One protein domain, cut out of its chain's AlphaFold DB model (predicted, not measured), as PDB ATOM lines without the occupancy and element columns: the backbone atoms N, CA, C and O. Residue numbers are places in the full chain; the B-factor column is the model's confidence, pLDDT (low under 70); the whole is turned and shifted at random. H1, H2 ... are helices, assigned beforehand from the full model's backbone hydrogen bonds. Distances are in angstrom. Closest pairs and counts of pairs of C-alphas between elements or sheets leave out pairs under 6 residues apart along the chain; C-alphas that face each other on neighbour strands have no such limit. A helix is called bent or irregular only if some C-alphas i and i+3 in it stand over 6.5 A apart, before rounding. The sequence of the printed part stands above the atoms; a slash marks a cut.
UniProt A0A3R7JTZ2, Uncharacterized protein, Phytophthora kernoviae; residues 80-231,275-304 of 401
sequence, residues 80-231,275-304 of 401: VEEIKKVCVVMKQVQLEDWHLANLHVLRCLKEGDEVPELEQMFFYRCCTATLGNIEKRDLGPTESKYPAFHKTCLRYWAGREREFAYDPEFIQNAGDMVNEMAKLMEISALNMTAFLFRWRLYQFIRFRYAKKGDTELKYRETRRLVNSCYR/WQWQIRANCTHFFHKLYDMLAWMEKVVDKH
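What this domain is: This is residues 80 to 231 and 275 to 304 of the 401 residues of an uncharacterized protein of Phytophthora kernoviae (UniProt A0A3R7JTZ2). One long bent helix, H4, makes a spine with a group of helices at each end: H2 packs on its first arm, H1 crosses H2 and H3 packs on H1, while H5 and H7 pack on its second arm and H6 on the first arm near the bend. The printed part has 182 residues with seven named helices, H1 to H7 along the chain, and no named strand; its class is all helix. It is loose, with a radius of gyration of the C-alphas of 19.7 A, and spans 58 by 33 by 32 A.

Where its parts are: H4, residues 175 to 208, was assigned as one helix by its hydrogen bonds but is bent, with C-alphas 195 and 198 7.0 A apart. Its arms are H4a, residues 175 to 195, 29.7 A long from C-alpha 175 at (-1.726, -29.282, -36.320), and H4b, residues 198 to 208. H1, residues 80 to 111, spans 45.8 A from (1.578, -11.803, -28.254). H2 is residues 120 to 130, H3 147 to 160, H5 219 to 228 and H6 276 to 281. H7, residues 283 to 303, spans 30.3 A and ends at (41.947, -44.733, -39.663).

How they stand to each other: H4 is the hub, touching five helices. H2 touches H4a at a steep tilt of 63 degrees, closest at the C-alphas of Phe 123 and Ala 182, 4.8 A. H1 touches H2, about perpendicular at 73 degrees; C-alphas 97 and 127 are closest, 5.4 A. H3 touches H1, C-alphas 152 and 104 closest at 5.7 A. H6 touches H4a, C-alphas 276 and 194 closest at 5.0 A. H4b touches H7, C-alphas 204 and 293 closest at 5.9 A, and H5, C-alphas 206 and 222 closest at 5.5 A. Every O i to N i+4 pair is within hydrogen-bond range in H1, H2, H3, H4a, H4b, H5 and H6; in H7, 16 of 17.

The domain as a whole: The farthest C-alphas, 80 and 212, are 62.8 A apart. Residues 232 to 274 are not printed, a gap of 10.0 A between C-alphas 231 and 275. The links H2 to H3 and H3 to H4 are long; pLDDT is under 70 at residues 132 to 144, 161 to 162 and 164 to 169.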
ATOM      1  N   VAL A  80       0.116 -11.952 -28.191       90.75
ATOM      2  CA  VAL A  80       1.578 -11.803 -28.254       90.75
ATOM      3  C   VAL A  80       2.275 -12.815 -27.346       90.75
ATOM      4  O   VAL A  80       3.253 -13.435 -27.768       90.75
ATOM      5  N   GLU A  81       1.803 -12.974 -26.112       90.38
ATOM      6  CA  GLU A  81       2.357 -13.934 -25.151       90.38
ATOM      7  C   GLU A  81       2.178 -15.372 -25.629       90.38
ATOM      8  O   GLU A  81       3.139 -16.143 -25.644       90.38
ATOM      9  N   GLU A  82       0.989 -15.703 -26.126       89.06
ATOM     10  CA  GLU A  82       0.697 -17.029 -26.657       89.06
ATOM     11  C   GLU A  82       1.530 -17.345 -27.910       89.06
ATOM     12  O   GLU A  82       2.077 -18.439 -28.028       89.06
ATOM     13  N   ILE A  83       1.714 -16.380 -28.822       89.81
ATOM     14  CA  ILE A  83       2.619 -16.539 -29.972       89.81
ATOM     15  C   ILE A  83       4.047 -16.806 -29.493       89.81
ATOM     16  O   ILE A  83       4.695 -17.713 -30.010       89.81
ATOM     17  N   LYS A  84       4.553 -16.051 -28.509       88.31
ATOM     18  CA  LYS A  84       5.910 -16.257 -27.976       88.31
ATOM     19  C   LYS A  84       6.072 -17.655 -27.387       88.31
ATOM     20  O   LYS A  84       7.028 -18.336 -27.748       88.31
ATOM     21  N   LYS A  85       5.132 -18.082 -26.539       86.75
ATOM     22  CA  LYS A  85       5.121 -19.417 -25.930       86.75
ATOM     23  C   LYS A  85       5.150 -20.503 -27.003       86.75
ATOM     24  O   LYS A  85       6.024 -21.358 -27.002       86.75
ATOM     25  N   VAL A  86       4.239 -20.420 -27.967       86.56
ATOM     26  CA  VAL A  86       4.121 -21.403 -29.048       86.56
ATOM     27  C   VAL A  86       5.357 -21.422 -29.944       86.56
ATOM     28  O   VAL A  86       5.773 -22.490 -30.376       86.56
ATOM     29  N   CYS A  87       5.975 -20.272 -30.214       86.00
ATOM     30  CA  CYS A  87       7.206 -20.209 -30.998       86.00
ATOM     31  C   CYS A  87       8.371 -20.950 -30.337       86.00
ATOM     32  O   CYS A  87       9.142 -21.585 -31.055       86.00
ATOM     33  N   VAL A  88       8.494 -20.889 -29.005       84.50
ATOM     34  CA  VAL A  88       9.518 -21.644 -28.260       84.50
ATOM     35  C   VAL A  88       9.308 -23.139 -28.462       84.50
ATOM     36  O   VAL A  88      10.215 -23.817 -28.942       84.50
ATOM     37  N   VAL A  89       8.081 -23.616 -28.251       84.88
ATOM     38  CA  VAL A  89       7.776 -25.041 -28.404       84.88
ATOM     39  C   VAL A  89       7.936 -25.523 -29.832       84.88
ATOM     40  O   VAL A  89       8.593 -26.524 -30.091       84.88
ATOM     41  N   MET A  90       7.397 -24.791 -30.807       86.06
ATOM     42  CA  MET A  90       7.568 -25.153 -32.212       86.06
ATOM     43  C   MET A  90       9.056 -25.149 -32.598       86.06
ATOM     44  O   MET A  90       9.475 -25.939 -33.440       86.06
ATOM     45  N   LYS A  91       9.895 -24.315 -31.975       84.38
ATOM     46  CA  LYS A  91      11.340 -24.379 -32.197       84.38
ATOM     47  C   LYS A  91      11.944 -25.655 -31.618       84.38
ATOM     48  O   LYS A  91      12.702 -26.310 -32.328       84.38
ATOM     49  N   GLN A  92      11.598 -26.028 -30.393       83.31
ATOM     50  CA  GLN A  92      12.041 -27.291 -29.809       83.31
ATOM     51  C   GLN A  92      11.634 -28.482 -30.689       83.31
ATOM     52  O   GLN A  92      12.491 -29.262 -31.105       83.31
ATOM     53  N   VAL A  93      10.365 -28.524 -31.102       86.38
ATOM     54  CA  VAL A  93       9.825 -29.522 -32.035       86.38
ATOM     55  C   VAL A  93      10.636 -29.564 -33.317       86.38
ATOM     56  O   VAL A  93      11.053 -30.639 -33.708       86.38
ATOM     57  N   GLN A  94      10.919 -28.421 -33.947       86.25
ATOM     58  CA  GLN A  94      11.719 -28.367 -35.173       86.25
ATOM     59  C   GLN A  94      13.122 -28.966 -34.986       86.25
ATOM     60  O   GLN A  94      13.625 -29.642 -35.882       86.25
ATOM     61  N   LEU A  95      13.786 -28.674 -33.863       84.62
ATOM     62  CA  LEU A  95      15.133 -29.182 -33.581       84.62
ATOM     63  C   LEU A  95      15.111 -30.700 -33.401       84.62
ATOM     64  O   LEU A  95      15.854 -31.424 -34.060       84.62
ATOM     65  N   GLU A  96      14.212 -31.178 -32.550       86.44
ATOM     66  CA  GLU A  96      14.009 -32.599 -32.290       86.44
ATOM     67  C   GLU A  96      13.555 -33.358 -33.532       86.44
ATOM     68  O   GLU A  96      13.958 -34.502 -33.737       86.44
ATOM     69  N   ASP A  97      12.760 -32.713 -34.383       89.50
ATOM     70  CA  ASP A  97      12.235 -33.310 -35.597       89.50
ATOM     71  C   ASP A  97      13.352 -33.673 -36.569       89.50
ATOM     72  O   ASP A  97      13.412 -34.789 -37.087       89.50
ATOM     73  N   TRP A  98      14.315 -32.766 -36.743       90.56
ATOM     74  CA  TRP A  98      15.516 -33.046 -37.520       90.56
ATOM     75  C   TRP A  98      16.330 -34.205 -36.945       90.56
ATOM     76  O   TRP A  98      16.886 -35.001 -37.707       90.56
ATOM     77  N   HIS A  99      16.403 -34.328 -35.617       88.56
ATOM     78  CA  HIS A  99      17.087 -35.445 -34.970       88.56
ATOM     79  C   HIS A  99      16.361 -36.770 -35.206       88.56
ATOM     80  O   HIS A  99      17.000 -37.744 -35.609       88.56
ATOM     81  N   LEU A 100      15.041 -36.809 -35.022       90.88
ATOM     82  CA  LEU A 100      14.232 -38.004 -35.249       90.88
ATOM     83  C   LEU A 100      14.245 -38.424 -36.726       90.88
ATOM     84  O   LEU A 100      14.419 -39.607 -37.026       90.88
ATOM     85  N   ALA A 101      14.133 -37.467 -37.649       92.88
ATOM     86  CA  ALA A 101      14.206 -37.725 -39.081       92.88
ATOM     87  C   ALA A 101      15.577 -38.294 -39.481       92.88
ATOM     88  O   ALA A 101      15.641 -39.321 -40.160       92.88
ATOM     89  N   ASN A 102      16.679 -37.693 -39.004       91.62
ATOM     90  CA  ASN A 102      18.029 -38.230 -39.213       91.62
ATOM     91  C   ASN A 102      18.171 -39.643 -38.642       91.62
ATOM     92  O   ASN A 102      18.685 -40.528 -39.325       91.62
ATOM     93  N   LEU A 103      17.706 -39.866 -37.409       91.69
ATOM     94  CA  LEU A 103      17.768 -41.167 -36.750       91.69
ATOM     95  C   LEU A 103      17.021 -42.231 -37.558       91.69
ATOM     96  O   LEU A 103      17.548 -43.325 -37.754       91.69
ATOM     97  N   HIS A 104      15.820 -41.916 -38.049       93.31
ATOM     98  CA  HIS A 104      15.035 -42.852 -38.844       93.31
ATOM     99  C   HIS A 104      15.721 -43.187 -40.166       93.31
ATOM    100  O   HIS A 104      15.903 -44.367 -40.459       93.31
ATOM    101  N   VAL A 105      16.149 -42.173 -40.922       92.12
ATOM    102  CA  VAL A 105      16.801 -42.357 -42.227       92.12
ATOM    103  C   VAL A 105      18.093 -43.159 -42.081       92.12
ATOM    104  O   VAL A 105      18.288 -44.141 -42.795       92.12
ATOM    105  N   LEU A 106      18.950 -42.805 -41.118       91.25
ATOM    106  CA  LEU A 106      20.189 -43.539 -40.852       91.25
ATOM    107  C   LEU A 106      19.920 -44.983 -40.438       91.25
ATOM    108  O   LEU A 106      20.654 -45.881 -40.842       91.25
ATOM    109  N   ARG A 107      18.878 -45.222 -39.635       93.00
ATOM    110  CA  ARG A 107      18.502 -46.580 -39.257       93.00
ATOM    111  C   ARG A 107      18.018 -47.373 -40.467       93.00
ATOM    112  O   ARG A 107      18.485 -48.491 -40.630       93.00
ATOM    113  N   CYS A 108      17.152 -46.812 -41.315       92.56
ATOM    114  CA  CYS A 108      16.702 -47.500 -42.526       92.56
ATOM    115  C   CYS A 108      17.886 -47.869 -43.426       92.56
ATOM    116  O   CYS A 108      18.032 -49.023 -43.809       92.56
ATOM    117  N   LEU A 109      18.803 -46.926 -43.650       90.81
ATOM    118  CA  LEU A 109      20.012 -47.151 -44.443       90.81
ATOM    119  C   LEU A 109      20.955 -48.211 -43.842       90.81
ATOM    120  O   LEU A 109      21.599 -48.944 -44.587       90.81
ATOM    121  N   LYS A 110      21.049 -48.302 -42.508       89.94
ATOM    122  CA  LYS A 110      21.880 -49.301 -41.806       89.94
ATOM    123  C   LYS A 110      21.242 -50.685 -41.748       89.94
ATOM    124  O   LYS A 110      21.949 -51.678 -41.880       89.94
ATOM    125  N   GLU A 111      19.939 -50.750 -41.495       91.50
ATOM    126  CA  GLU A 111      19.189 -52.003 -41.335       91.50
ATOM    127  C   GLU A 111      18.701 -52.560 -42.688       91.50
ATOM    128  O   GLU A 111      18.264 -53.705 -42.746       91.50
ATOM    129  N   GLY A 112      18.829 -51.792 -43.778       86.81
ATOM    130  CA  GLY A 112      18.343 -52.175 -45.106       86.81
ATOM    131  C   GLY A 112      16.826 -52.035 -45.266       86.81
ATOM    132  O   GLY A 112      16.265 -52.622 -46.187       86.81
ATOM    133  N   ASP A 113      16.169 -51.276 -44.381       88.94
ATOM    134  CA  ASP A 113      14.752 -50.931 -44.529       88.94
ATOM    135  C   ASP A 113      14.567 -49.924 -45.681       88.94
ATOM    136  O   ASP A 113      15.486 -49.192 -46.062       88.94
ATOM    137  N   GLU A 114      13.334 -49.813 -46.174       88.88
ATOM    138  CA  GLU A 114      12.944 -48.766 -47.117       88.88
ATOM    139  C   GLU A 114      13.175 -47.366 -46.515       88.88
ATOM    140  O   GLU A 114      12.737 -47.048 -45.401       88.88
ATOM    141  N   VAL A 115      13.906 -46.526 -47.251       89.25
ATOM    142  CA  VAL A 115      14.160 -45.134 -46.869       89.25
ATOM    143  C   VAL A 115      12.897 -44.324 -47.162       89.25
ATOM    144  O   VAL A 115      12.394 -44.397 -48.282       89.25
ATOM    145  N   PRO A 116      12.378 -43.541 -46.198       90.19
ATOM    146  CA  PRO A 116      11.179 -42.749 -46.429       90.19
ATOM    147  C   PRO A 116      11.417 -41.707 -47.523       90.19
ATOM    148  O   PRO A 116      12.470 -41.065 -47.576       90.19
ATOM    149  N   GLU A 117      10.398 -41.472 -48.344       89.56
ATOM    150  CA  GLU A 117      10.366 -40.287 -49.192       89.56
ATOM    151  C   GLU A 117      10.318 -39.036 -48.307       89.56
ATOM    152  O   GLU A 117       9.538 -38.945 -47.352       89.56
ATOM    153  N   LEU A 118      11.186 -38.066 -48.600       89.94
ATOM    154  CA  LEU A 118      11.348 -36.848 -47.804       89.94
ATOM    155  C   LEU A 118      10.267 -35.811 -48.120       89.94
ATOM    156  O   LEU A 118      10.564 -34.659 -48.425       89.94
ATOM    157  N   GLU A 119       9.014 -36.235 -48.040       91.94
ATOM    158  CA  GLU A 119       7.836 -35.412 -48.276       91.94
ATOM    159  C   GLU A 119       7.316 -34.776 -46.984       91.94
ATOM    160  O   GLU A 119       7.586 -35.234 -45.868       91.94
ATOM    161  N   GLN A 120       6.452 -33.771 -47.132       92.94
ATOM    162  CA  GLN A 120       5.731 -33.134 -46.035       92.94
ATOM    163  C   GLN A 120       5.107 -34.140 -45.057       92.94
ATOM    164  O   GLN A 120       5.155 -33.927 -43.847       92.94
ATOM    165  N   MET A 121       4.528 -35.246 -45.536       91.75
ATOM    166  CA  MET A 121       3.878 -36.224 -44.657       91.75
ATOM    167  C   MET A 121       4.858 -36.990 -43.765       91.75
ATOM    168  O   MET A 121       4.484 -37.372 -42.655       91.75
ATOM    169  N   PHE A 122       6.095 -37.205 -44.215       92.69
ATOM    170  CA  PHE A 122       7.136 -37.817 -43.396       92.69
ATOM    171  C   PHE A 122       7.535 -36.884 -42.244       92.69
ATOM    172  O   PHE A 122       7.463 -37.280 -41.078       92.69
ATOM    173  N   PHE A 123       7.845 -35.622 -42.548       93.25
ATOM    174  CA  PHE A 123       8.192 -34.622 -41.532       93.25
ATOM    175  C   PHE A 123       7.021 -34.304 -40.596       93.25
ATOM    176  O   PHE A 123       7.211 -34.142 -39.397       93.25
ATOM    177  N   TYR A 124       5.783 -34.310 -41.098       92.56
ATOM    178  CA  TYR A 124       4.596 -34.146 -40.259       92.56
ATOM    179  C   TYR A 124       4.525 -35.229 -39.175       92.56
ATOM    180  O   TYR A 124       4.278 -34.922 -38.011       92.56
ATOM    181  N   ARG A 125       4.772 -36.496 -39.543       90.38
ATOM    182  CA  ARG A 125       4.782 -37.617 -38.591       90.38
ATOM    183  C   ARG A 125       5.876 -37.450 -37.553       90.38
ATOM    184  O   ARG A 125       5.598 -37.625 -36.368       90.38
ATOM    185  N   CYS A 126       7.073 -37.078 -37.990       91.25
ATOM    186  CA  CYS A 126       8.186 -36.817 -37.092       91.25
ATOM    187  C   CYS A 126       7.823 -35.693 -36.093       91.25
ATOM    188  O   CYS A 126       7.873 -35.930 -34.886       91.25
ATOM    189  N   CYS A 127       7.266 -34.566 -36.556       89.75
ATOM    190  CA  CYS A 127       6.855 -33.456 -35.691       89.75
ATOM    191  C   CYS A 127       5.752 -33.865 -34.699       89.75
ATOM    192  O   CYS A 127       5.695 -33.401 -33.561       89.75
ATOM    193  N   THR A 128       4.820 -34.726 -35.121       87.44
ATOM    194  CA  THR A 128       3.791 -35.243 -34.208       87.44
ATOM    195  C   THR A 128       4.360 -36.206 -33.168       87.44
ATOM    196  O   THR A 128       3.863 -36.226 -32.041       87.44
ATOM    197  N   ALA A 129       5.393 -36.976 -33.520       86.25
ATOM    198  CA  ALA A 129       6.085 -37.879 -32.608       86.25
ATOM    199  C   ALA A 129       6.893 -37.109 -31.556       86.25
ATOM    200  O   ALA A 129       6.912 -37.513 -30.394       86.25
ATOM    201  N   THR A 130       7.519 -35.993 -31.940       86.06
ATOM    202  CA  THR A 130       8.302 -35.153 -31.025       86.06
ATOM    203  C   THR A 130       7.421 -34.378 -30.045       86.06
ATOM    204  O   THR A 130       7.725 -34.360 -28.856       86.06
ATOM    205  N   LEU A 131       6.268 -33.868 -30.493       80.94
ATOM    206  CA  LEU A 131       5.244 -33.221 -29.650       80.94
ATOM    207  C   LEU A 131       4.544 -34.148 -28.629       80.94
ATOM    208  O   LEU A 131       3.594 -33.721 -27.972       80.94
ATOM    209  N   GLY A 132       4.902 -35.435 -28.555       68.69
ATOM    210  CA  GLY A 132       4.244 -36.406 -27.667       68.69
ATOM    211  C   GLY A 132       2.793 -36.737 -28.057       68.69
ATOM    212  O   GLY A 132       2.089 -37.446 -27.340       68.69
ATOM    213  N   ASN A 133       2.313 -36.270 -29.221       58.22
ATOM    214  CA  ASN A 133       0.948 -36.552 -29.694       58.22
ATOM    215  C   ASN A 133       0.736 -38.037 -30.025       58.22
ATOM    216  O   ASN A 133      -0.405 -38.506 -30.037       58.22
ATOM    217  N   ILE A 134       1.823 -38.760 -30.302       52.28
ATOM    218  CA  ILE A 134       1.797 -40.189 -30.614       52.28
ATOM    219  C   ILE A 134       1.927 -41.049 -29.348       52.28
ATOM    220  O   ILE A 134       1.297 -42.101 -29.284       52.28
ATOM    221  N   GLU A 135       2.630 -40.584 -28.309       48.84
ATOM    222  CA  GLU A 135       2.820 -41.343 -27.060       48.84
ATOM    223  C   GLU A 135       1.482 -41.747 -26.422       48.84
ATOM    224  O   GLU A 135       1.335 -42.865 -25.954       48.84
ATOM    225  N   LYS A 136       0.445 -40.898 -26.475       49.28
ATOM    226  CA  LYS A 136      -0.887 -41.245 -25.934       49.28
ATOM    227  C   LYS A 136      -1.795 -42.015 -26.899       49.28
ATOM    228  O   LYS A 136      -2.798 -42.565 -26.453       49.28
ATOM    229  N   ARG A 137      -1.508 -42.009 -28.206       46.66
ATOM    230  CA  ARG A 137      -2.390 -42.593 -29.241       46.66
ATOM    231  C   ARG A 137      -1.930 -43.962 -29.737       46.66
ATOM    232  O   ARG A 137      -2.791 -44.788 -30.017       46.66
ATOM    233  N   ASP A 138      -0.623 -44.217 -29.769       46.81
ATOM    234  CA  ASP A 138      -0.041 -45.438 -30.349       46.81
ATOM    235  C   ASP A 138       0.580 -46.382 -29.298       46.81
ATOM    236  O   ASP A 138       1.246 -47.345 -29.660       46.81
ATOM    237  N   LEU A 139       0.324 -46.177 -27.997       49.53
ATOM    238  CA  LEU A 139       0.554 -47.217 -26.972       49.53
ATOM    239  C   LEU A 139      -0.445 -48.395 -27.082       49.53
ATOM    240  O   LEU A 139      -0.387 -49.336 -26.292       49.53
ATOM    241  N   GLY A 140      -1.378 -48.352 -28.042       49.12
ATOM    242  CA  GLY A 140      -2.283 -49.456 -28.365       49.12
ATOM    243  C   GLY A 140      -1.626 -50.520 -29.267       49.12
ATOM    244  O   GLY A 140      -0.863 -50.165 -30.163       49.12
ATOM    245  N   PRO A 141      -1.940 -51.820 -29.093       49.69
ATOM    246  CA  PRO A 141      -1.238 -52.937 -29.731       49.69
ATOM    247  C   PRO A 141      -1.767 -53.265 -31.140       49.69
ATOM    248  O   PRO A 141      -1.996 -54.429 -31.462       49.69
ATOM    249  N   THR A 142      -1.986 -52.262 -31.991       52.09
ATOM    250  CA  THR A 142      -2.447 -52.486 -33.371       52.09
ATOM    251  C   THR A 142      -1.332 -52.105 -34.331       52.09
ATOM    252  O   THR A 142      -0.786 -51.011 -34.219       52.09
ATOM    253  N   GLU A 143      -0.976 -53.012 -35.246       56.50
ATOM    254  CA  GLU A 143       0.096 -52.848 -36.236       56.50
ATOM    255  C   GLU A 143       0.135 -51.418 -36.795       56.50
ATOM    256  O   GLU A 143      -0.770 -50.972 -37.504       56.50
ATOM    257  N   SER A 144       1.179 -50.667 -36.425       64.19
ATOM    258  CA  SER A 144       1.359 -49.308 -36.922       64.19
ATOM    259  C   SER A 144       1.396 -49.343 -38.445       64.19
ATOM    260  O   SER A 144       2.143 -50.126 -39.028       64.19
ATOM    261  N   LYS A 145       0.659 -48.437 -39.098       72.75
ATOM    262  CA  LYS A 145       0.683 -48.268 -40.563       72.75
ATOM    263  C   LYS A 145       2.106 -48.054 -41.116       72.75
ATOM    264  O   LYS A 145       2.332 -48.258 -42.302       72.75
ATOM    265  N   TYR A 146       3.052 -47.638 -40.266       80.44
ATOM    266  CA  TYR A 146       4.464 -47.449 -40.599       80.44
ATOM    267  C   TYR A 146       5.331 -48.133 -39.533       80.44
ATOM    268  O   TYR A 146       5.899 -47.454 -38.671       80.44
ATOM    269  N   PRO A 147       5.445 -49.472 -39.565       84.69
ATOM    270  CA  PRO A 147       6.093 -50.236 -38.498       84.69
ATOM    271  C   PRO A 147       7.576 -49.874 -38.369       84.69
ATOM    272  O   PRO A 147       8.093 -49.714 -37.260       84.69
ATOM    273  N   ALA A 148       8.243 -49.631 -39.503       88.44
ATOM    274  CA  ALA A 148       9.610 -49.138 -39.538       88.44
ATOM    275  C   ALA A 148       9.726 -47.787 -38.813       88.44
ATOM    276  O   ALA A 148      10.565 -47.642 -37.929       88.44
ATOM    277  N   PHE A 149       8.891 -46.799 -39.125       90.12
ATOM    278  CA  PHE A 149       8.962 -45.497 -38.457       90.12
ATOM    279  C   PHE A 149       8.650 -45.595 -36.955       90.12
ATOM    280  O   PHE A 149       9.380 -45.039 -36.131       90.12
ATOM    281  N   HIS A 150       7.634 -46.377 -36.584       88.12
ATOM    282  CA  HIS A 150       7.247 -46.592 -35.190       88.12
ATOM    283  C   HIS A 150       8.386 -47.202 -34.359       88.12
ATOM    284  O   HIS A 150       8.694 -46.715 -33.274       88.12
ATOM    285  N   LYS A 151       9.118 -48.178 -34.912       89.31
ATOM    286  CA  LYS A 151      10.334 -48.731 -34.290       89.31
ATOM    287  C   LYS A 151      11.396 -47.657 -34.007       89.31
ATOM    288  O   LYS A 151      12.133 -47.777 -33.031       89.31
ATOM    289  N   THR A 152      11.500 -46.605 -34.831       91.75
ATOM    290  CA  THR A 152      12.419 -45.482 -34.556       91.75
ATOM    291  C   THR A 152      11.896 -44.652 -33.402       91.75
ATOM    292  O   THR A 152      12.665 -44.333 -32.503       91.75
ATOM    293  N   CYS A 153      10.601 -44.332 -33.419       89.00
ATOM    294  CA  CYS A 153       9.960 -43.525 -32.387       89.00
ATOM    295  C   CYS A 153      10.136 -44.158 -31.004       89.00
ATOM    296  O   CYS A 153      10.589 -43.484 -30.090       89.00
ATOM    297  N   LEU A 154       9.917 -45.473 -30.876       86.31
ATOM    298  CA  LEU A 154      10.146 -46.201 -29.624       86.31
ATOM    299  C   LEU A 154      11.593 -46.071 -29.123       86.31
ATOM    300  O   LEU A 154      11.817 -45.810 -27.945       86.31
ATOM    301  N   ARG A 155      12.589 -46.213 -30.012       87.81
ATOM    302  CA  ARG A 155      14.008 -46.032 -29.646       87.81
ATOM    303  C   ARG A 155      14.314 -44.590 -29.242       87.81
ATOM    304  O   ARG A 155      15.108 -44.369 -28.336       87.81
ATOM    305  N   TYR A 156      13.705 -43.635 -29.932       87.75
ATOM    306  CA  TYR A 156      13.878 -42.214 -29.683       87.75
ATOM    307  C   TYR A 156      13.294 -41.799 -28.324       87.75
ATOM    308  O   TYR A 156      14.000 -41.191 -27.522       87.75
ATOM    309  N   TRP A 157      12.059 -42.202 -28.018       84.06
ATOM    310  CA  TRP A 157      11.411 -41.922 -26.732       84.06
ATOM    311  C   TRP A 157      12.106 -42.625 -25.562       84.06
ATOM    312  O   TRP A 157      12.377 -41.987 -24.552       84.06
ATOM    313  N   ALA A 158      12.535 -43.882 -25.734       82.31
ATOM    314  CA  ALA A 158      13.342 -44.576 -24.726       82.31
ATOM    315  C   ALA A 158      14.697 -43.886 -24.452       82.31
ATOM    316  O   ALA A 158      15.305 -44.108 -23.404       82.31
ATOM    317  N   GLY A 159      15.201 -43.087 -25.400       80.12
ATOM    318  CA  GLY A 159      16.350 -42.203 -25.201       80.12
ATOM    319  C   GLY A 159      15.996 -40.971 -24.368       80.12
ATOM    320  O   GLY A 159      16.719 -40.665 -23.426       80.12
ATOM    321  N   ARG A 160      14.858 -40.321 -24.662       76.50
ATOM    322  CA  ARG A 160      14.357 -39.152 -23.914       76.50
ATOM    323  C   ARG A 160      14.119 -39.448 -22.439       76.50
ATOM    324  O   ARG A 160      14.532 -38.670 -21.596       76.50
ATOM    325  N   GLU A 161      13.509 -40.588 -22.120       66.44
ATOM    326  CA  GLU A 161      13.216 -40.986 -20.732       66.44
ATOM    327  C   GLU A 161      14.476 -41.125 -19.857       66.44
ATOM    328  O   GLU A 161      14.395 -41.093 -18.631       66.44
ATOM    329  N   ARG A 162      15.657 -41.276 -20.472       67.06
ATOM    330  CA  ARG A 162      16.942 -41.343 -19.758       67.06
ATOM    331  C   ARG A 162      17.516 -39.963 -19.442       67.06
ATOM    332  O   ARG A 162      18.416 -39.868 -18.609       67.06
ATOM    333  N   GLU A 163      17.023 -38.908 -20.085       71.69
ATOM    334  CA  GLU A 163      17.433 -37.531 -19.829       71.69
ATOM    335  C   GLU A 163      16.578 -36.943 -18.700       71.69
ATOM    336  O   GLU A 163      15.474 -36.454 -18.907       71.69
ATOM    337  N   PHE A 164      17.117 -36.971 -17.478       55.78
ATOM    338  CA  PHE A 164      16.419 -36.592 -16.236       55.78
ATOM    339  C   PHE A 164      15.870 -35.144 -16.203       55.78
ATOM    340  O   PHE A 164      15.121 -34.796 -15.296       55.78
ATOM    341  N   ALA A 165      16.265 -34.293 -17.157       66.19
ATOM    342  CA  ALA A 165      15.895 -32.878 -17.242       66.19
ATOM    343  C   ALA A 165      14.954 -32.548 -18.417       66.19
ATOM    344  O   ALA A 165      14.649 -31.375 -18.635       66.19
ATOM    345  N   TYR A 166      14.524 -33.545 -19.195       65.25
ATOM    346  CA  TYR A 166      13.676 -33.330 -20.360       65.25
ATOM    347  C   TYR A 166      12.186 -33.359 -19.980       65.25
ATOM    348  O   TYR A 166      11.678 -34.396 -19.556       65.25
ATOM    349  N   ASP A 167      11.478 -32.239 -20.168       63.38
ATOM    350  CA  ASP A 167      10.013 -32.167 -20.055       63.38
ATOM    351  C   ASP A 167       9.398 -32.012 -21.460       63.38
ATOM    352  O   ASP A 167       9.685 -31.023 -22.143       63.38
ATOM    353  N   PRO A 168       8.602 -32.985 -21.950       64.75
ATOM    354  CA  PRO A 168       7.977 -32.885 -23.260       64.75
ATOM    355  C   PRO A 168       6.945 -31.754 -23.286       64.75
ATOM    356  O   PRO A 168       5.880 -31.825 -22.670       64.75
ATOM    357  N   GLU A 169       7.220 -30.724 -24.082       68.62
ATOM    358  CA  GLU A 169       6.273 -29.635 -24.272       68.62
ATOM    359  C   GLU A 169       5.069 -30.088 -25.115       68.62
ATOM    360  O   GLU A 169       5.190 -30.565 -26.247       68.62
ATOM    361  N   PHE A 170       3.866 -29.902 -24.568       72.06
ATOM    362  CA  PHE A 170       2.612 -30.232 -25.237       72.06
ATOM    363  C   PHE A 170       1.851 -28.969 -25.651       72.06
ATOM    364  O   PHE A 170       1.558 -28.096 -24.832       72.06
ATOM    365  N   ILE A 171       1.441 -28.906 -26.924       77.12
ATOM    366  CA  ILE A 171       0.558 -27.853 -27.440       77.12
ATOM    367  C   ILE A 171      -0.699 -28.456 -28.060       77.12
ATOM    368  O   ILE A 171      -0.658 -29.160 -29.072       77.12
ATOM    369  N   GLN A 172      -1.852 -28.063 -27.518       76.06
ATOM    370  CA  GLN A 172      -3.150 -28.318 -28.140       76.06
ATOM    371  C   GLN A 172      -3.325 -27.487 -29.413       76.06
ATOM    372  O   GLN A 172      -2.910 -26.332 -29.475       76.06
ATOM    373  N   ASN A 173      -4.000 -28.035 -30.425       81.06
ATOM    374  CA  ASN A 173      -4.272 -27.344 -31.694       81.06
ATOM    375  C   ASN A 173      -2.993 -26.896 -32.435       81.06
ATOM    376  O   ASN A 173      -2.953 -25.838 -33.058       81.06
ATOM    377  N   ALA A 174      -1.919 -27.691 -32.381       84.06
ATOM    378  CA  ALA A 174      -0.681 -27.401 -33.112       84.06
ATOM    379  C   ALA A 174      -0.709 -27.826 -34.594       84.06
ATOM    380  O   ALA A 174       0.187 -27.459 -35.348       84.06
ATOM    381  N   GLY A 175      -1.728 -28.577 -35.031       86.56
ATOM    382  CA  GLY A 175      -1.726 -29.282 -36.320       86.56
ATOM    383  C   GLY A 175      -1.431 -28.410 -37.546       86.56
ATOM    384  O   GLY A 175      -0.663 -28.826 -38.406       86.56
ATOM    385  N   ASP A 176      -1.977 -27.192 -37.617       87.38
ATOM    386  CA  ASP A 176      -1.713 -26.278 -38.741       87.38
ATOM    387  C   ASP A 176      -0.272 -25.751 -38.753       87.38
ATOM    388  O   ASP A 176       0.324 -25.598 -39.818       87.38
ATOM    389  N   MET A 177       0.300 -25.500 -37.574       87.81
ATOM    390  CA  MET A 177       1.686 -25.044 -37.435       87.81
ATOM    391  C   MET A 177       2.665 -26.175 -37.739       87.81
ATOM    392  O   MET A 177       3.638 -25.959 -38.455       87.81
ATOM    393  N   VAL A 178       2.366 -27.386 -37.261       89.94
ATOM    394  CA  VAL A 178       3.117 -28.605 -37.595       89.94
ATOM    395  C   VAL A 178       3.094 -28.850 -39.102       89.94
ATOM    396  O   VAL A 178       4.123 -29.144 -39.695       89.94
ATOM    397  N   ASN A 179       1.944 -28.664 -39.748       90.75
ATOM    398  CA  ASN A 179       1.819 -28.850 -41.188       90.75
ATOM    399  C   ASN A 179       2.678 -27.863 -41.997       90.75
ATOM    400  O   ASN A 179       3.351 -28.265 -42.943       90.75
ATOM    401  N   GLU A 180       2.685 -26.578 -41.628       89.19
ATOM    402  CA  GLU A 180       3.557 -25.584 -42.275       89.19
ATOM    403  C   GLU A 180       5.041 -25.843 -41.986       89.19
ATOM    404  O   GLU A 180       5.873 -25.676 -42.876       89.19
ATOM    405  N   MET A 181       5.378 -26.280 -40.771       89.19
ATOM    406  CA  MET A 181       6.742 -26.660 -40.409       89.19
ATOM    407  C   MET A 181       7.235 -27.838 -41.241       89.19
ATOM    408  O   MET A 181       8.290 -27.737 -41.859       89.19
ATOM    409  N   ALA A 182       6.447 -28.907 -41.326       92.06
ATOM    410  CA  ALA A 182       6.767 -30.087 -42.113       92.06
ATOM    411  C   ALA A 182       7.022 -29.741 -43.587       92.06
ATOM    412  O   ALA A 182       7.985 -30.213 -44.186       92.06
ATOM    413  N   LYS A 183       6.216 -28.834 -44.154       91.88
ATOM    414  CA  LYS A 183       6.425 -28.319 -45.512       91.88
ATOM    415  C   LYS A 183       7.743 -27.549 -45.651       91.88
ATOM    416  O   LYS A 183       8.452 -27.703 -46.642       91.88
ATOM    417  N   LEU A 184       8.080 -26.698 -44.681       89.12
ATOM    418  CA  LEU A 184       9.365 -25.992 -44.676       89.12
ATOM    419  C   LEU A 184      10.542 -26.964 -44.546       89.12
ATOM    420  O   LEU A 184      11.589 -26.722 -45.144       89.12
ATOM    421  N   MET A 185      10.373 -28.049 -43.795       90.00
ATOM    422  CA  MET A 185      11.393 -29.075 -43.610       90.00
ATOM    423  C   MET A 185      11.614 -29.901 -44.871       90.00
ATOM    424  O   MET A 185      12.765 -30.070 -45.254       90.00
ATOM    425  N   GLU A 186      10.563 -30.291 -45.592       92.44
ATOM    426  CA  GLU A 186      10.691 -30.879 -46.932       92.44
ATOM    427  C   GLU A 186      11.505 -29.972 -47.862       92.44
ATOM    428  O   GLU A 186      12.536 -30.377 -48.404       92.44
ATOM    429  N   ILE A 187      11.103 -28.702 -47.984       89.44
ATOM    430  CA  ILE A 187      11.800 -27.729 -48.836       89.44
ATOM    431  C   ILE A 187      13.264 -27.581 -48.400       89.44
ATOM    432  O   ILE A 187      14.169 -27.535 -49.236       89.44
ATOM    433  N   SER A 188      13.512 -27.507 -47.090       89.19
ATOM    434  CA  SER A 188      14.854 -27.380 -46.525       89.19
ATOM    435  C   SER A 188      15.708 -28.615 -46.804       89.19
ATOM    436  O   SER A 188      16.840 -28.464 -47.258       89.19
ATOM    437  N   ALA A 189      15.171 -29.823 -46.618       89.81
ATOM    438  CA  ALA A 189      15.862 -31.080 -46.879       89.81
ATOM    439  C   ALA A 189      16.264 -31.188 -48.355       89.81
ATOM    440  O   ALA A 189      17.432 -31.439 -48.658       89.81
ATOM    441  N   LEU A 190      15.336 -30.904 -49.273       90.06
ATOM    442  CA  LEU A 190      15.586 -30.913 -50.716       90.06
ATOM    443  C   LEU A 190      16.652 -29.884 -51.122       90.06
ATOM    444  O   LEU A 190      17.577 -30.190 -51.881       90.06
ATOM    445  N   ASN A 191      16.562 -28.664 -50.591       88.81
ATOM    446  CA  ASN A 191      17.515 -27.597 -50.888       88.81
ATOM    447  C   ASN A 191      18.906 -27.877 -50.323       88.81
ATOM    448  O   ASN A 191      19.891 -27.700 -51.035       88.81
ATOM    449  N   MET A 192      18.993 -28.334 -49.076       87.25
ATOM    450  CA  MET A 192      20.261 -28.634 -48.413       87.25
ATOM    451  C   MET A 192      20.965 -29.819 -49.054       87.25
ATOM    452  O   MET A 192      22.179 -29.779 -49.235       87.25
ATOM    453  N   THR A 193      20.209 -30.833 -49.472       89.06
ATOM    454  CA  THR A 193      20.744 -31.969 -50.231       89.06
ATOM    455  C   THR A 193      21.379 -31.478 -51.523       89.06
ATOM    456  O   THR A 193      22.560 -31.723 -51.745       89.06
ATOM    457  N   ALA A 194      20.653 -30.697 -52.326       89.50
ATOM    458  CA  ALA A 194      21.174 -30.141 -53.573       89.50
ATOM    459  C   ALA A 194      22.374 -29.197 -53.366       89.50
ATOM    460  O   ALA A 194      23.337 -29.244 -54.130       89.50
ATOM    461  N   PHE A 195      22.331 -28.354 -52.332       88.38
ATOM    462  CA  PHE A 195      23.374 -27.373 -52.031       88.38
ATOM    463  C   PHE A 195      24.669 -28.031 -51.540       88.38
ATOM    464  O   PHE A 195      25.755 -27.717 -52.027       88.38
ATOM    465  N   LEU A 196      24.567 -28.972 -50.598       89.75
ATOM    466  CA  LEU A 196      25.726 -29.601 -49.964       89.75
ATOM    467  C   LEU A 196      26.304 -30.765 -50.767       89.75
ATOM    468  O   LEU A 196      27.452 -31.138 -50.522       89.75
ATOM    469  N   PHE A 197      25.559 -31.334 -51.723       92.75
ATOM    470  CA  PHE A 197      26.003 -32.515 -52.469       92.75
ATOM    471  C   PHE A 197      27.385 -32.322 -53.093       92.75
ATOM    472  O   PHE A 197      28.266 -33.158 -52.915       92.75
ATOM    473  N   ARG A 198      27.608 -31.183 -53.760       92.88
ATOM    474  CA  ARG A 198      28.879 -30.884 -54.431       92.88
ATOM    475  C   ARG A 198      30.059 -30.845 -53.462       92.88
ATOM    476  O   ARG A 198      31.130 -31.358 -53.774       92.88
ATOM    477  N   TRP A 199      29.860 -30.249 -52.289       91.44
ATOM    478  CA  TRP A 199      30.882 -30.133 -51.248       91.44
ATOM    479  C   TRP A 199      31.217 -31.491 -50.629       91.44
ATOM    480  O   TRP A 199      32.387 -31.814 -50.427       91.44
ATOM    481  N   ARG A 200      30.198 -32.320 -50.388       94.19
ATOM    482  CA  ARG A 200      30.366 -33.680 -49.860       94.19
ATOM    483  C   ARG A 200      31.028 -34.599 -50.886       94.19
ATOM    484  O   ARG A 200      31.966 -35.313 -50.544       94.19
ATOM    485  N   LEU A 201      30.638 -34.489 -52.157       95.00
ATOM    486  CA  LEU A 201      31.287 -35.185 -53.268       95.00
ATOM    487  C   LEU A 201      32.757 -34.779 -53.402       95.00
ATOM    488  O   LEU A 201      33.615 -35.635 -53.599       95.00
ATOM    489  N   TYR A 202      33.067 -33.489 -53.246       94.44
ATOM    490  CA  TYR A 202      34.446 -33.006 -53.239       94.44
ATOM    491  C   TYR A 202      35.276 -33.668 -52.138       94.44
ATOM    492  O   TYR A 202      36.373 -34.157 -52.405       94.44
ATOM    493  N   GLN A 203      34.754 -33.713 -50.910       93.00
ATOM    494  CA  GLN A 203      35.435 -34.355 -49.789       93.00
ATOM    495  C   GLN A 203      35.638 -35.854 -50.042       93.00
ATOM    496  O   GLN A 203      36.747 -36.357 -49.879       93.00
ATOM    497  N   PHE A 204      34.598 -36.548 -50.507       95.00
ATOM    498  CA  PHE A 204      34.661 -37.964 -50.849       95.00
ATOM    499  C   PHE A 204      35.726 -38.257 -51.912       95.00
ATOM    500  O   PHE A 204      36.591 -39.099 -51.691       95.00
ATOM    501  N   ILE A 205      35.728 -37.523 -53.031       95.19
ATOM    502  CA  ILE A 205      36.704 -37.709 -54.116       95.19
ATOM    503  C   ILE A 205      38.128 -37.411 -53.635       95.19
ATOM    504  O   ILE A 205      39.048 -38.168 -53.953       95.19
ATOM    505  N   ARG A 206      38.310 -36.343 -52.841       93.94
ATOM    506  CA  ARG A 206      39.616 -35.945 -52.290       93.94
ATOM    507  C   ARG A 206      40.282 -37.088 -51.535       93.94
ATOM    508  O   ARG A 206      41.485 -37.271 -51.661       93.94
ATOM    509  N   PHE A 207      39.528 -37.836 -50.741       92.69
ATOM    510  CA  PHE A 207      40.096 -38.899 -49.919       92.69
ATOM    511  C   PHE A 207      40.058 -40.266 -50.619       92.69
ATOM    512  O   PHE A 207      40.991 -41.049 -50.457       92.69
ATOM    513  N   ARG A 208      39.026 -40.563 -51.420       92.94
ATOM    514  CA  ARG A 208      38.849 -41.878 -52.060       92.94
ATOM    515  C   ARG A 208      39.912 -42.206 -53.092       92.94
ATOM    516  O   ARG A 208      40.360 -43.347 -53.148       92.94
ATOM    517  N   TYR A 209      40.302 -41.217 -53.886       92.19
ATOM    518  CA  TYR A 209      41.208 -41.410 -55.017       92.19
ATOM    519  C   TYR A 209      42.635 -40.937 -54.723       92.19
ATOM    520  O   TYR A 209      43.419 -40.715 -55.646       92.19
ATOM    521  N   ALA A 210      42.989 -40.775 -53.445       88.69
ATOM    522  CA  ALA A 210      44.362 -40.497 -53.046       88.69
ATOM    523  C   ALA A 210      45.296 -41.634 -53.500       88.69
ATOM    524  O   ALA A 210      44.948 -42.817 -53.437       88.69
ATOM    525  N   LYS A 211      46.494 -41.283 -53.983       84.06
ATOM    526  CA  LYS A 211      47.478 -42.275 -54.434       84.06
ATOM    527  C   LYS A 211      47.985 -43.084 -53.245       84.06
ATOM    528  O   LYS A 211      48.013 -42.611 -52.115       84.06
ATOM    529  N   LYS A 212      48.433 -44.315 -53.498       77.06
ATOM    530  CA  LYS A 212      48.987 -45.184 -52.454       77.06
ATOM    531  C   LYS A 212      50.185 -44.497 -51.777       77.06
ATOM    532  O   LYS A 212      51.215 -44.309 -52.415       77.06
ATOM    533  N   GLY A 213      50.034 -44.153 -50.497       75.44
ATOM    534  CA  GLY A 213      51.031 -43.421 -49.703       75.44
ATOM    535  C   GLY A 213      50.634 -41.976 -49.380       75.44
ATOM    536  O   GLY A 213      51.110 -41.442 -48.382       75.44
ATOM    537  N   ASP A 214      49.714 -41.390 -50.148       83.12
ATOM    538  CA  ASP A 214      49.129 -40.081 -49.871       83.12
ATOM    539  C   ASP A 214      47.832 -40.243 -49.067       83.12
ATOM    540  O   ASP A 214      47.038 -41.155 -49.301       83.12
ATOM    541  N   THR A 215      47.584 -39.332 -48.126       83.12
ATOM    542  CA  THR A 215      46.308 -39.282 -47.393       83.12
ATOM    543  C   THR A 215      45.200 -38.603 -48.190       83.12
ATOM    544  O   THR A 215      44.031 -38.799 -47.885       83.12
ATOM    545  N   GLU A 216      45.548 -37.776 -49.179       89.12
ATOM    546  CA  GLU A 216      44.599 -36.982 -49.955       89.12
ATOM    547  C   GLU A 216      45.060 -36.755 -51.397       89.12
ATOM    548  O   GLU A 216      46.251 -36.666 -51.693       89.12
ATOM    549  N   LEU A 217      44.093 -36.612 -52.296       92.12
ATOM    550  CA  LEU A 217      44.292 -36.191 -53.671       92.12
ATOM    551  C   LEU A 217      44.573 -34.684 -53.734       92.12
ATOM    552  O   LEU A 217      44.012 -33.882 -52.980       92.12
ATOM    553  N   LYS A 218      45.408 -34.263 -54.688       92.56
ATOM    554  CA  LYS A 218      45.732 -32.844 -54.877       92.56
ATOM    555  C   LYS A 218      44.479 -32.034 -55.213       92.56
ATOM    556  O   LYS A 218      43.598 -32.482 -55.951       92.56
ATOM    557  N   TYR A 219      44.439 -30.780 -54.756       91.06
ATOM    558  CA  TYR A 219      43.305 -29.870 -54.974       91.06
ATOM    559  C   TYR A 219      42.890 -29.758 -56.452       91.06
ATOM    560  O   TYR A 219      41.703 -29.849 -56.767       91.06
ATOM    561  N   ARG A 220      43.858 -29.577 -57.367       92.25
ATOM    562  CA  ARG A 220      43.583 -29.424 -58.811       92.25
ATOM    563  C   ARG A 220      42.952 -30.681 -59.412       92.25
ATOM    564  O   ARG A 220      41.995 -30.568 -60.171       92.25
ATOM    565  N   GLU A 221      43.463 -31.853 -59.046       92.69
ATOM    566  CA  GLU A 221      42.957 -33.148 -59.518       92.69
ATOM    567  C   GLU A 221      41.553 -33.416 -58.958       92.69
ATOM    568  O   GLU A 221      40.646 -33.741 -59.719       92.69
ATOM    569  N   THR A 222      41.334 -33.147 -57.667       93.88
ATOM    570  CA  THR A 222      40.011 -33.246 -57.027       93.88
ATOM    571  C   THR A 222      38.996 -32.336 -57.714       93.88
ATOM    572  O   THR A 222      37.909 -32.774 -58.082       93.88
ATOM    573  N   ARG A 223      39.348 -31.063 -57.942       92.62
ATOM    574  CA  ARG A 223      38.461 -30.103 -58.616       92.62
ATOM    575  C   ARG A 223      38.145 -30.537 -60.047       92.62
ATOM    576  O   ARG A 223      37.008 -30.363 -60.475       92.62
ATOM    577  N   ARG A 224      39.114 -31.107 -60.775       92.12
ATOM    578  CA  ARG A 224      38.901 -31.656 -62.124       92.12
ATOM    579  C   ARG A 224      37.862 -32.779 -62.105       92.12
ATOM    580  O   ARG A 224      36.902 -32.686 -62.861       92.12
ATOM    581  N   LEU A 225      38.031 -33.766 -61.222       92.00
ATOM    582  CA  LEU A 225      37.124 -34.913 -61.086       92.00
ATOM    583  C   LEU A 225      35.725 -34.496 -60.610       92.00
ATOM    584  O   LEU A 225      34.721 -34.928 -61.154       92.00
ATOM    585  N   VAL A 226      35.624 -33.585 -59.641       91.94
ATOM    586  CA  VAL A 226      34.312 -33.060 -59.233       91.94
ATOM    587  C   VAL A 226      33.653 -32.324 -60.391       91.94
ATOM    588  O   VAL A 226      32.460 -32.473 -60.605       91.94
ATOM    589  N   ASN A 227      34.397 -31.525 -61.157       88.62
ATOM    590  CA  ASN A 227      33.835 -30.822 -62.305       88.62
ATOM    591  C   ASN A 227      33.383 -31.773 -63.414       88.62
ATOM    592  O   ASN A 227      32.379 -31.469 -64.054       88.62
ATOM    593  N   SER A 228      34.081 -32.892 -63.646       87.00
ATOM    594  CA  SER A 228      33.682 -33.871 -64.665       87.00
ATOM    595  C   SER A 228      32.318 -34.488 -64.355       87.00
ATOM    596  O   SER A 228      31.503 -34.596 -65.268       87.00
ATOM    597  N   CYS A 229      31.993 -34.720 -63.077       88.12
ATOM    598  CA  CYS A 229      30.664 -35.178 -62.659       88.12
ATOM    599  C   CYS A 229      29.515 -34.211 -63.012       88.12
ATOM    600  O   CYS A 229      28.365 -34.622 -62.982       88.12
ATOM    601  N   TYR A 230      29.792 -32.935 -63.313       85.88
ATOM    602  CA  TYR A 230      28.782 -31.909 -63.627       85.88
ATOM    603  C   TYR A 230      28.852 -31.416 -65.081       85.88
ATOM    604  O   TYR A 230      28.194 -30.430 -65.419       85.88
ATOM    605  N   ARG A 231      29.690 -32.021 -65.935       74.44
ATOM    606  CA  ARG A 231      29.939 -31.496 -67.284       74.44
ATOM    607  C   ARG A 231      28.688 -31.518 -68.161       74.44
ATOM    608  O   ARG A 231      27.908 -32.462 -68.147       74.44
ATOM    609  N   TRP A 275      22.764 -32.424 -60.798       88.31
ATOM    610  CA  TRP A 275      22.262 -31.051 -60.946       88.31
ATOM    611  C   TRP A 275      21.220 -30.757 -59.878       88.31
ATOM    612  O   TRP A 275      20.491 -31.649 -59.460       88.31
ATOM    613  N   GLN A 276      21.089 -29.495 -59.463       88.44
ATOM    614  CA  GLN A 276      20.192 -29.142 -58.357       88.44
ATOM    615  C   GLN A 276      18.754 -29.640 -58.564       88.44
ATOM    616  O   GLN A 276      18.156 -30.175 -57.636       88.44
ATOM    617  N   TRP A 277      18.200 -29.509 -59.772       86.06
ATOM    618  CA  TRP A 277      16.846 -29.979 -60.069       86.06
ATOM    619  C   TRP A 277      16.754 -31.513 -60.153       86.06
ATOM    620  O   TRP A 277      15.777 -32.068 -59.663       86.06
ATOM    621  N   GLN A 278      17.779 -32.206 -60.674       89.88
ATOM    622  CA  GLN A 278      17.826 -33.677 -60.688       89.88
ATOM    623  C   GLN A 278      17.976 -34.254 -59.283       89.88
ATOM    624  O   GLN A 278      17.326 -35.249 -58.973       89.88
ATOM    625  N   ILE A 279      18.771 -33.607 -58.425       90.62
ATOM    626  CA  ILE A 279      18.904 -33.975 -57.015       90.62
ATOM    627  C   ILE A 279      17.564 -33.843 -56.304       90.62
ATOM    628  O   ILE A 279      17.163 -34.759 -55.596       90.62
ATOM    629  N   ARG A 280      16.846 -32.735 -56.518       89.62
ATOM    630  CA  ARG A 280      15.520 -32.536 -55.919       89.62
ATOM    631  C   ARG A 280      14.498 -33.554 -56.432       89.62
ATOM    632  O   ARG A 280      13.742 -34.081 -55.629       89.62
ATOM    633  N   ALA A 281      14.501 -33.852 -57.733       89.44
ATOM    634  CA  ALA A 281      13.575 -34.809 -58.341       89.44
ATOM    635  C   ALA A 281      13.869 -36.272 -57.958       89.44
ATOM    636  O   ALA A 281      12.953 -37.079 -57.891       89.44
ATOM    637  N   ASN A 282      15.133 -36.611 -57.687       91.00
ATOM    638  CA  ASN A 282      15.582 -37.968 -57.355       91.00
ATOM    639  C   ASN A 282      16.206 -38.011 -55.952       91.00
ATOM    640  O   ASN A 282      17.270 -38.598 -55.747       91.00
ATOM    641  N   CYS A 283      15.570 -37.341 -54.989       88.12
ATOM    642  CA  CYS A 283      16.159 -37.085 -53.676       88.12
ATOM    643  C   CYS A 283      16.614 -38.372 -52.972       88.12
ATOM    644  O   CYS A 283      17.758 -38.447 -52.526       88.12
ATOM    645  N   THR A 284      15.779 -39.417 -52.962       88.56
ATOM    646  CA  THR A 284      16.092 -40.721 -52.353       88.56
ATOM    647  C   THR A 284      17.378 -41.331 -52.916       88.56
ATOM    648  O   THR A 284      18.251 -41.751 -52.156       88.56
ATOM    649  N   HIS A 285      17.560 -41.302 -54.243       91.81
ATOM    650  CA  HIS A 285      18.781 -41.791 -54.897       91.81
ATOM    651  C   HIS A 285      20.023 -41.043 -54.404       91.81
ATOM    652  O   HIS A 285      21.006 -41.656 -53.988       91.81
ATOM    653  N   PHE A 286      19.972 -39.710 -54.384       92.38
ATOM    654  CA  PHE A 286      21.099 -38.907 -53.913       92.38
ATOM    655  C   PHE A 286      21.316 -39.007 -52.398       92.38
ATOM    656  O   PHE A 286      22.453 -38.870 -51.951       92.38
ATOM    657  N   PHE A 287      20.287 -39.331 -51.612       89.31
ATOM    658  CA  PHE A 287      20.430 -39.672 -50.195       89.31
ATOM    659  C   PHE A 287      21.242 -40.946 -49.982       89.31
ATOM    660  O   PHE A 287      22.156 -40.944 -49.156       89.31
ATOM    661  N   HIS A 288      20.983 -41.995 -50.766       92.12
ATOM    662  CA  HIS A 288      21.827 -43.190 -50.753       92.12
ATOM    663  C   HIS A 288      23.277 -42.848 -51.110       92.12
ATOM    664  O   HIS A 288      24.190 -43.276 -50.413       92.12
ATOM    665  N   LYS A 289      23.509 -41.990 -52.114       94.75
ATOM    666  CA  LYS A 289      24.871 -41.535 -52.456       94.75
ATOM    667  C   LYS A 289      25.533 -40.747 -51.329       94.75
ATOM    668  O   LYS A 289      26.709 -40.954 -51.048       94.75
ATOM    669  N   LEU A 290      24.799 -39.860 -50.659       94.06
ATOM    670  CA  LEU A 290      25.292 -39.128 -49.487       94.06
ATOM    671  C   LEU A 290      25.668 -40.058 -48.336       94.06
ATOM    672  O   LEU A 290      26.668 -39.798 -47.662       94.06
ATOM    673  N   TYR A 291      24.896 -41.125 -48.137       94.12
ATOM    674  CA  TYR A 291      25.180 -42.150 -47.144       94.12
ATOM    675  C   TYR A 291      26.385 -43.015 -47.520       94.12
ATOM    676  O   TYR A 291      27.254 -43.206 -46.678       94.12
ATOM    677  N   ASP A 292      26.502 -43.453 -48.776       94.50
ATOM    678  CA  ASP A 292      27.681 -44.166 -49.285       94.50
ATOM    679  C   ASP A 292      28.961 -43.348 -49.043       94.50
ATOM    680  O   ASP A 292      29.963 -43.863 -48.540       94.50
ATOM    681  N   MET A 293      28.911 -42.047 -49.364       95.44
ATOM    682  CA  MET A 293      30.007 -41.112 -49.105       95.44
ATOM    683  C   MET A 293      30.304 -40.994 -47.605       95.44
ATOM    684  O   MET A 293      31.469 -41.039 -47.213       95.44
ATOM    685  N   LEU A 294      29.269 -40.892 -46.762       94.31
ATOM    686  CA  LEU A 294      29.415 -40.772 -45.310       94.31
ATOM    687  C   LEU A 294      30.048 -42.030 -44.704       94.31
ATOM    688  O   LEU A 294      31.044 -41.924 -43.998       94.31
ATOM    689  N   ALA A 295      29.529 -43.214 -45.032       93.69
ATOM    690  CA  ALA A 295      30.034 -44.498 -44.552       93.69
ATOM    691  C   ALA A 295      31.483 -44.755 -44.997       93.69
ATOM    692  O   ALA A 295      32.266 -45.411 -44.305       93.69
ATOM    693  N   TRP A 296      31.867 -44.243 -46.169       93.88
ATOM    694  CA  TRP A 296      33.255 -44.268 -46.607       93.88
ATOM    695  C   TRP A 296      34.125 -43.303 -45.784       93.88
ATOM    696  O   TRP A 296      35.205 -43.688 -45.333       93.88
ATOM    697  N   MET A 297      33.640 -42.083 -45.536       93.81
ATOM    698  CA  MET A 297      34.337 -41.083 -44.722       93.81
ATOM    699  C   MET A 297      34.506 -41.518 -43.262       93.81
ATOM    700  O   MET A 297      35.571 -41.272 -42.704       93.81
ATOM    701  N   GLU A 298      33.530 -42.210 -42.664       93.31
ATOM    702  CA  GLU A 298      33.642 -42.820 -41.326       93.31
ATOM    703  C   GLU A 298      34.892 -43.706 -41.240       93.31
ATOM    704  O   GLU A 298      35.756 -43.489 -40.395       93.31
ATOM    705  N   LYS A 299      35.087 -44.601 -42.218       92.50
ATOM    706  CA  LYS A 299      36.265 -45.486 -42.275       92.50
ATOM    707  C   LYS A 299      37.586 -44.730 -42.418       92.50
ATOM    708  O   LYS A 299      38.625 -45.238 -41.994       92.50
ATOM    709  N   VAL A 300      37.586 -43.564 -43.061       90.12
ATOM    710  CA  VAL A 300      38.789 -42.729 -43.190       90.12
ATOM    711  C   VAL A 300      39.088 -41.977 -41.912       90.12
ATOM    712  O   VAL A 300      40.246 -41.951 -41.500       90.12
ATOM    713  N   VAL A 301      38.073 -41.389 -41.285       90.88
ATOM    714  CA  VAL A 301      38.224 -40.679 -40.014       90.88
ATOM    715  C   VAL A 301      38.691 -41.644 -38.925       90.88
ATOM    716  O   VAL A 301      39.622 -41.309 -38.199       90.88
ATOM    717  N   ASP A 302      38.163 -42.868 -38.885       91.31
ATOM    718  CA  ASP A 302      38.595 -43.900 -37.934       91.31
ATOM    719  C   ASP A 302      40.073 -44.281 -38.110       91.31
ATOM    720  O   ASP A 302      40.808 -44.444 -37.137       91.31
ATOM    721  N   LYS A 303      40.544 -44.399 -39.360       89.25
ATOM    722  CA  LYS A 303      41.947 -44.733 -39.663       89.25
ATOM    723  C   LYS A 303      42.895 -43.550 -39.489       89.25
ATOM    724  O   LYS A 303      44.061 -43.737 -39.140       89.25
ATOM    725  N   HIS A 304      42.420 -42.340 -39.766       86.81
ATOM    726  CA  HIS A 304      43.227 -41.125 -39.809       86.81
ATOM    727  C   HIS A 304      42.515 -39.948 -39.114       86.81
ATOM    728  O   HIS A 304      42.196 -38.945 -39.759       86.81
TER     729      HIS A 304